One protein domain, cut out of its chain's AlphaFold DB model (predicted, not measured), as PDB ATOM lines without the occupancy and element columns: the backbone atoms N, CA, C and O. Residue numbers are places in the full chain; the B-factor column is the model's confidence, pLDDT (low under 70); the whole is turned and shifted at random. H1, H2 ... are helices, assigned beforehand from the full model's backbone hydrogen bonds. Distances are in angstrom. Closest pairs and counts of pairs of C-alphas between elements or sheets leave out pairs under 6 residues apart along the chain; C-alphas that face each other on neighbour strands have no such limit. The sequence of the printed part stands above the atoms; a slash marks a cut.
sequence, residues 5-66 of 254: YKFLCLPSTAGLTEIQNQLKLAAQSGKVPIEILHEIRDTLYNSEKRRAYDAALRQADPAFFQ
ATOM      1  N   TYR A   5      75.407 132.026  13.806       90.94
ATOM      2  CA  TYR A   5      75.304 132.344  12.384       90.94
ATOM      3  C   TYR A   5      76.461 131.720  11.607       90.94
ATOM      4  O   TYR A   5      76.223 131.049  10.612       90.94
ATOM      5  N   LYS A   6      77.702 131.844  12.097       89.50
ATOM      6  CA  LYS A   6      78.858 131.156  11.494       89.50
ATOM      7  C   LYS A   6      78.694 129.637  11.539       89.50
ATOM      8  O   LYS A   6      79.011 128.974  10.560       89.50
ATOM      9  N   PHE A   7      78.156 129.111  12.639       88.06
ATOM     10  CA  PHE A   7      77.879 127.683  12.792       88.06
ATOM     11  C   PHE A   7      76.906 127.150  11.727       88.06
ATOM     12  O   PHE A   7      77.109 126.063  11.199       88.06
ATOM     13  N   LEU A   8      75.876 127.929  11.385       88.00
ATOM     14  CA  LEU A   8      74.893 127.594  10.350       88.00
ATOM     15  C   LEU A   8      75.249 128.138   8.955       88.00
ATOM     16  O   LEU A   8      74.414 128.083   8.056       88.00
ATOM     17  N   CYS A   9      76.453 128.688   8.763       88.31
ATOM     18  CA  CYS A   9      76.877 129.338   7.517       88.31
ATOM     19  C   CYS A   9      75.937 130.469   7.041       88.31
ATOM     20  O   CYS A   9      75.744 130.678   5.845       88.31
ATOM     21  N   LEU A  10      75.363 131.221   7.981       89.38
ATOM     22  CA  LEU A  10      74.411 132.303   7.740       89.38
ATOM     23  C   LEU A  10      75.058 133.695   7.839       89.38
ATOM     24  O   LEU A  10      75.928 133.919   8.687       89.38
ATOM     25  N   PRO A  11      74.598 134.676   7.039       88.38
ATOM     26  CA  PRO A  11      74.932 136.081   7.258       88.38
ATOM     27  C   PRO A  11      74.193 136.653   8.481       88.38
ATOM     28  O   PRO A  11      73.131 136.168   8.871       88.38
ATOM     29  N   SER A  12      74.706 137.749   9.049       84.94
ATOM     30  CA  SER A  12      74.068 138.465  10.172       84.94
ATOM     31  C   SER A  12      72.664 139.000   9.842       84.94
ATOM     32  O   SER A  12      71.839 139.186  10.735       84.94
ATOM     33  N   THR A  13      72.362 139.193   8.556       85.12
ATOM     34  CA  THR A  13      71.066 139.655   8.037       85.12
ATOM     35  C   THR A  13      70.094 138.520   7.698       85.12
ATOM     36  O   THR A  13      69.044 138.779   7.111       85.12
ATOM     37  N   ALA A  14      70.418 137.263   8.030       87.69
ATOM     38  CA  ALA A  14      69.601 136.110   7.662       87.69
ATOM     39  C   ALA A  14      68.153 136.220   8.174       87.69
ATOM     40  O   ALA A  14      67.898 136.446   9.365       87.69
ATOM     41  N   GLY A  15      67.195 136.029   7.266       88.69
ATOM     42  CA  GLY A  15      65.774 135.935   7.598       88.69
ATOM     43  C   GLY A  15      65.429 134.610   8.284       88.69
ATOM     44  O   GLY A  15      66.195 133.649   8.234       88.69
ATOM     45  N   LEU A  16      64.250 134.540   8.910       89.50
ATOM     46  CA  LEU A  16      63.790 133.335   9.618       89.50
ATOM     47  C   LEU A  16      63.713 132.101   8.707       89.50
ATOM     48  O   LEU A  16      64.107 131.017   9.125       89.50
ATOM     49  N   THR A  17      63.275 132.270   7.458       89.94
ATOM     50  CA  THR A  17      63.198 131.180   6.472       89.94
ATOM     51  C   THR A  17      64.575 130.596   6.149       89.94
ATOM     52  O   THR A  17      64.731 129.380   6.075       89.94
ATOM     53  N   GLU A  18      65.593 131.448   6.014       90.00
ATOM     54  CA  GLU A  18      66.968 131.020   5.736       90.00
ATOM     55  C   GLU A  18      67.551 130.251   6.930       90.00
ATOM     56  O   GLU A  18      68.137 129.180   6.774       90.00
ATOM     57  N   ILE A  19      67.298 130.756   8.145       92.12
ATOM     58  CA  ILE A  19      67.676 130.089   9.397       92.12
ATOM     59  C   ILE A  19      67.009 128.710   9.493       92.12
ATOM     60  O   ILE A  19      67.671 127.729   9.830       92.12
ATOM     61  N   GLN A  20      65.716 128.614   9.164       92.62
ATOM     62  CA  GLN A  20      64.977 127.351   9.160       92.62
ATOM     63  C   GLN A  20      65.586 126.329   8.198       92.62
ATOM     64  O   GLN A  20      65.759 125.162   8.559       92.62
ATOM     65  N   ASN A  21      65.905 126.761   6.977       92.06
ATOM     66  CA  ASN A  21      66.471 125.898   5.950       92.06
ATOM     67  C   ASN A  21      67.837 125.353   6.378       92.06
ATOM     68  O   ASN A  21      68.054 124.142   6.307       92.06
ATOM     69  N   GLN A  22      68.720 126.206   6.904       91.69
ATOM     70  CA  GLN A  22      70.042 125.769   7.363       91.69
ATOM     71  C   GLN A  22      69.976 124.875   8.604       91.69
ATOM     72  O   GLN A  22      70.691 123.879   8.675       91.69
ATOM     73  N   LEU A  23      69.071 125.148   9.549       91.81
ATOM     74  CA  LEU A  23      68.834 124.250  10.686       91.81
ATOM     75  C   LEU A  23      68.355 122.866  10.232       91.81
ATOM     76  O   LEU A  23      68.789 121.854  10.779       91.81
ATOM     77  N   LYS A  24      67.486 122.808   9.215       90.69
ATOM     78  CA  LYS A  24      67.012 121.542   8.645       90.69
ATOM     79  C   LYS A  24      68.148 120.774   7.967       90.69
ATOM     80  O   LYS A  24      68.273 119.576   8.202       90.69
ATOM     81  N   LEU A  25      68.985 121.450   7.179       90.88
ATOM     82  CA  LEU A  25      70.161 120.840   6.548       90.88
ATOM     83  C   LEU A  25      71.158 120.324   7.595       90.88
ATOM     84  O   LEU A  25      71.635 119.194   7.494       90.88
ATOM     85  N   ALA A  26      71.414 121.106   8.645       89.19
ATOM     86  CA  ALA A  26      72.283 120.706   9.745       89.19
ATOM     87  C   ALA A  26      71.733 119.477  10.490       89.19
ATOM     88  O   ALA A  26      72.489 118.541  10.752       89.19
ATOM     89  N   ALA A  27      70.422 119.422  10.746       87.56
ATOM     90  CA  ALA A  27      69.769 118.264  11.357       87.56
ATOM     91  C   ALA A  27      69.853 117.008  10.473       87.56
ATOM     92  O   ALA A  27      70.132 115.918  10.965       87.56
ATOM     93  N   GLN A  28      69.654 117.161   9.161       88.44
ATOM     94  CA  GLN A  28      69.737 116.060   8.197       88.44
ATOM     95  C   GLN A  28      71.157 115.516   8.032       88.44
ATOM     96  O   GLN A  28      71.327 114.348   7.697       88.44
ATOM     97  N   SER A  29      72.176 116.341   8.284       87.31
ATOM     98  CA  SER A  29      73.573 115.918   8.177       87.31
ATOM     99  C   SER A  29      73.978 114.863   9.214       87.31
ATOM    100  O   SER A  29      74.975 114.177   9.008       87.31
ATOM    101  N   GLY A  30      73.262 114.763  10.344       80.81
ATOM    102  CA  GLY A  30      73.593 113.865  11.459       80.81
ATOM    103  C   GLY A  30      74.903 114.189  12.193       80.81
ATOM    104  O   GLY A  30      75.260 113.493  13.138       80.81
ATOM    105  N   LYS A  31      75.629 115.239  11.779       82.00
ATOM    106  CA  LYS A  31      76.935 115.633  12.339       82.00
ATOM    107  C   LYS A  31      76.823 116.532  13.567       82.00
ATOM    108  O   LYS A  31      77.797 116.687  14.297       82.00
ATOM    109  N   VAL A  32      75.661 117.151  13.771       85.00
ATOM    110  CA  VAL A  32      75.416 118.087  14.870       85.00
ATOM    111  C   VAL A  32      74.406 117.477  15.844       85.00
ATOM    112  O   VAL A  32      73.323 117.089  15.400       85.00
ATOM    113  N   PRO A  33      74.715 117.423  17.153       87.06
ATOM    114  CA  PRO A  33      73.759 117.027  18.183       87.06
ATOM    115  C   PRO A  33      72.468 117.850  18.123       87.06
ATOM    116  O   PRO A  33      72.495 119.074  17.952       87.06
ATOM    117  N   ILE A  34      71.326 117.184  18.291       83.44
ATOM    118  CA  ILE A  34      70.006 117.818  18.175       83.44
ATOM    119  C   ILE A  34      69.789 118.896  19.248       83.44
ATOM    120  O   ILE A  34      69.094 119.881  19.010       83.44
ATOM    121  N   GLU A  35      70.440 118.750  20.401       88.81
ATOM    122  CA  GLU A  35      70.416 119.687  21.521       88.81
ATOM    123  C   GLU A  35      70.991 121.051  21.119       88.81
ATOM    124  O   GLU A  35      70.372 122.082  21.378       88.81
ATOM    125  N   ILE A  36      72.120 121.056  20.400       88.88
ATOM    126  CA  ILE A  36      72.769 122.283  19.913       88.88
ATOM    127  C   ILE A  36      71.875 122.971  18.877       88.88
ATOM    128  O   ILE A  36      71.700 124.188  18.895       88.88
ATOM    129  N   LEU A  37      71.247 122.198  17.988       89.94
ATOM    130  CA  LEU A  37      70.317 122.746  16.997       89.94
ATOM    131  C   LEU A  37      69.066 123.349  17.651       89.94
ATOM    132  O   LEU A  37      68.563 124.373  17.186       89.94
ATOM    133  N   HIS A  38      68.574 122.750  18.739       92.00
ATOM    134  CA  HIS A  38      67.474 123.300  19.530       92.00
ATOM    135  C   HIS A  38      67.856 124.600  20.239       92.00
ATOM    136  O   HIS A  38      67.081 125.552  20.184       92.00
ATOM    137  N   GLU A  39      69.048 124.676  20.831       92.69
ATOM    138  CA  GLU A  39      69.567 125.898  21.458       92.69
ATOM    139  C   GLU A  39      69.668 127.051  20.447       92.69
ATOM    140  O   GLU A  39      69.192 128.166  20.699       92.69
ATOM    141  N   ILE A  40      70.216 126.765  19.260       91.88
ATOM    142  CA  ILE A  40      70.335 127.745  18.176       91.88
ATOM    143  C   ILE A  40      68.950 128.203  17.713       91.88
ATOM    144  O   ILE A  40      68.704 129.406  17.592       91.88
ATOM    145  N   ARG A  41      68.024 127.264  17.483       92.88
ATOM    146  CA  ARG A  41      66.641 127.576  17.103       92.88
ATOM    147  C   ARG A  41      65.980 128.473  18.141       92.88
ATOM    148  O   ARG A  41      65.436 129.511  17.779       92.88
ATOM    149  N   ASP A  42      66.022 128.095  19.413       92.25
ATOM    150  CA  ASP A  42      65.311 128.800  20.482       92.25
ATOM    151  C   ASP A  42      65.861 130.213  20.705       92.25
ATOM    152  O   ASP A  42      65.111 131.113  21.096       92.25
ATOM    153  N   THR A  43      67.144 130.422  20.403       92.50
ATOM    154  CA  THR A  43      67.779 131.741  20.434       92.50
ATOM    155  C   THR A  43      67.436 132.576  19.201       92.50
ATOM    156  O   THR A  43      67.062 133.737  19.347       92.50
ATOM    157  N   LEU A  44      67.528 132.013  17.990       92.31
ATOM    158  CA  LEU A  44      67.368 132.766  16.738       92.31
ATOM    159  C   LEU A  44      65.905 132.950  16.289       92.31
ATOM    160  O   LEU A  44      65.623 133.873  15.526       92.31
ATOM    161  N   TYR A  45      64.964 132.109  16.736       92.00
ATOM    162  CA  TYR A  45      63.538 132.231  16.381       92.00
ATOM    163  C   TYR A  45      62.789 133.242  17.246       92.00
ATOM    164  O   TYR A  45      61.820 133.850  16.792       92.00
ATOM    165  N   ASN A  46      63.202 133.411  18.501       92.56
ATOM    166  CA  ASN A  46      62.601 134.399  19.381       92.56
ATOM    167  C   ASN A  46      63.265 135.761  19.132       92.56
ATOM    168  O   ASN A  46      64.473 135.902  19.296       92.56
ATOM    169  N   SER A  47      62.478 136.765  18.741       88.44
ATOM    170  CA  SER A  47      62.983 138.095  18.371       88.44
ATOM    171  C   SER A  47      63.712 138.810  19.511       88.44
ATOM    172  O   SER A  47      64.721 139.472  19.273       88.44
ATOM    173  N   GLU A  48      63.240 138.656  20.746       92.31
ATOM    174  CA  GLU A  48      63.846 139.252  21.935       92.31
ATOM    175  C   GLU A  48      65.178 138.574  22.271       92.31
ATOM    176  O   GLU A  48      66.201 139.249  22.418       92.31
ATOM    177  N   LYS A  49      65.198 137.235  22.288       91.81
ATOM    178  CA  LYS A  49      66.427 136.461  22.519       91.81
ATOM    179  C   LYS A  49      67.455 136.702  21.422       91.81
ATOM    180  O   LYS A  49      68.620 136.924  21.737       91.81
ATOM    181  N   ARG A  50      67.030 136.741  20.157       92.75
ATOM    182  CA  ARG A  50      67.894 137.053  19.016       92.75
ATOM    183  C   ARG A  50      68.486 138.451  19.142       92.75
ATOM    184  O   ARG A  50      69.677 138.617  18.926       92.75
ATOM    185  N   ARG A  51      67.699 139.448  19.557       91.06
ATOM    186  CA  ARG A  51      68.194 140.816  19.778       91.06
ATOM    187  C   ARG A  51      69.251 140.875  20.883       91.06
ATOM    188  O   ARG A  51      70.274 141.533  20.691       91.06
ATOM    189  N   ALA A  52      69.012 140.213  22.015       93.06
ATOM    190  CA  ALA A  52      69.962 140.150  23.127       93.06
ATOM    191  C   ALA A  52      71.244 139.398  22.731       93.06
ATOM    192  O   ALA A  52      72.352 139.874  22.972       93.06
ATOM    193  N   TYR A  53      71.084 138.270  22.041       92.75
ATOM    194  CA  TYR A  53      72.175 137.482  21.486       92.75
ATOM    195  C   TYR A  53      73.004 138.286  20.475       92.75
ATOM    196  O   TYR A  53      74.223 138.329  20.590       92.75
ATOM    197  N   ASP A  54      72.368 139.001  19.544       91.12
ATOM    198  CA  ASP A  54      73.053 139.859  18.574       91.12
ATOM    199  C   ASP A  54      73.782 141.018  19.268       91.12
ATOM    200  O   ASP A  54      74.841 141.441  18.814       91.12
ATOM    201  N   ALA A  55      73.239 141.565  20.361       91.19
ATOM    202  CA  ALA A  55      73.913 142.600  21.147       91.19
ATOM    203  C   ALA A  55      75.188 142.060  21.812       91.19
ATOM    204  O   ALA A  55      76.244 142.677  21.675       91.19
ATOM    205  N   ALA A  56      75.114 140.886  22.440       91.88
ATOM    206  CA  ALA A  56      76.278 140.209  23.005       91.88
ATOM    207  C   ALA A  56      77.288 139.797  21.917       91.88
ATOM    208  O   ALA A  56      78.496 139.947  22.088       91.88
ATOM    209  N   LEU A  57      76.809 139.345  20.755       91.88
ATOM    210  CA  LEU A  57      77.666 138.959  19.638       91.88
ATOM    211  C   LEU A  57      78.349 140.172  18.995       91.88
ATOM    212  O   LEU A  57      79.496 140.053  18.589       91.88
ATOM    213  N   ARG A  58      77.706 141.348  18.947       90.00
ATOM    214  CA  ARG A  58      78.352 142.600  18.507       90.00
ATOM    215  C   ARG A  58      79.486 143.027  19.430       90.00
ATOM    216  O   ARG A  58      80.418 143.659  18.954       90.00
ATOM    217  N   GLN A  59      79.405 142.706  20.720       88.19
ATOM    218  CA  GLN A  59      80.489 142.969  21.670       88.19
ATOM    219  C   GLN A  59      81.635 141.963  21.505       88.19
ATOM    220  O   GLN A  59      82.797 142.345  21.579       88.19
ATOM    221  N   ALA A  60      81.314 140.689  21.253       87.62
ATOM    222  CA  ALA A  60      82.304 139.618  21.137       87.62
ATOM    223  C   ALA A  60      82.993 139.539  19.758       87.62
ATOM    224  O   ALA A  60      84.178 139.233  19.681       87.62
ATOM    225  N   ASP A  61      82.260 139.789  18.672       86.75
ATOM    226  CA  ASP A  61      82.743 139.754  17.285       86.75
ATOM    227  C   ASP A  61      82.101 140.900  16.475       86.75
ATOM    228  O   ASP A  61      81.183 140.682  15.672       86.75
ATOM    229  N   PRO A  62      82.557 142.154  16.680       84.06
ATOM    230  CA  PRO A  62      82.026 143.311  15.961       84.06
ATOM    231  C   PRO A  62      82.219 143.199  14.443       84.06
ATOM    232  O   PRO A  62      81.388 143.682  13.673       84.06
ATOM    233  N   ALA A  63      83.303 142.546  14.003       85.31
ATOM    234  CA  ALA A  63      83.665 142.390  12.597       85.31
ATOM    235  C   ALA A  63      82.620 141.587  11.807       85.31
ATOM    236  O   ALA A  63      82.392 141.866  10.633       85.31
ATOM    237  N   PHE A  64      81.930 140.641  12.450       85.69
ATOM    238  CA  PHE A  64      80.866 139.858  11.818       85.69
ATOM    239  C   PHE A  64      79.662 140.697  11.354       85.69
ATOM    240  O   PHE A  64      78.991 140.343  10.383       85.69
ATOM    241  N   PHE A  65      79.379 141.810  12.035       84.50
ATOM    242  CA  PHE A  65      78.272 142.706  11.691       84.50
ATOM    243  C   PHE A  65      78.683 143.830  10.747       84.50
ATOM    244  O   PHE A  65      77.815 144.559  10.263       84.50
ATOM    245  N   GLN A  66      79.980 143.985  10.479       81.81
ATOM    246  CA  GLN A  66      80.423 144.997   9.542       81.81
ATOM    247  C   GLN A  66      80.087 144.563   8.112       81.81
ATOM    248  O   GLN A  66      80.375 143.427   7.720       81.81
TER     249      GLN A  66
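AT A GLANCE: This is residues 5 to 66 of the 254 residues of the protein "DnaJ domain protein" of Kingella oralis ATCC 51147 (UniProt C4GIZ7). Two antiparallel helices, H1 and H2, lie side by side as a hairpin, and H3 turns off from H2 at a corner to make an L, with the short H4 near its far end. Residues 5 to 15, with no named element, loop inside the L. The 62 printed residues, with four named helices, H1 to H4 in order, and no named strand, are all helix in class and compact, radius of gyration of the C-alphas 11.6 A, spanning 31 by 21 by 20 A.

HOW THE PARTS SIT: H1, residues 16 to 28, touches H2, residues 34 to 45, at a shallow tilt of 2 degrees, opposite ways; their closest C-alphas, of Leu 23 and Leu 37, are 6.7 A apart. H2, with residues 43 to 44 alone, and H3, residues 47 to 60, with 49 to 53 alone, touch only at the corner, about perpendicular at 79 degrees; the closest C-alphas, of Leu 44 and Arg 50, are 4.9 A apart. H3 and H4, residues 62 to 65, are close but not clearly touching, closest C-alphas Arg 58 and Phe 65, 6.8 A. H1 and H3 are apart. In H1, H2 and H3 every O i to N i+4 pair is within hydrogen-bond range; H4 is too short for one.

IN THESE COORDINATES: H1 begins at C-alpha 16 (63.790, 133.335, 9.618) and H4 ends at C-alpha 65 (78.272, 142.706, 11.691). H1, H2 and H3 measure 18.3 A, 15.9 A and 19.6 A from first to last C-alpha.

THE WHOLE: The C-alphas farthest apart, Gln 28 and Gln 59, are 32.0 A apart. The printed part has no cut, its three links between helices are tight, and no printed residue is under 70 in pLDDT.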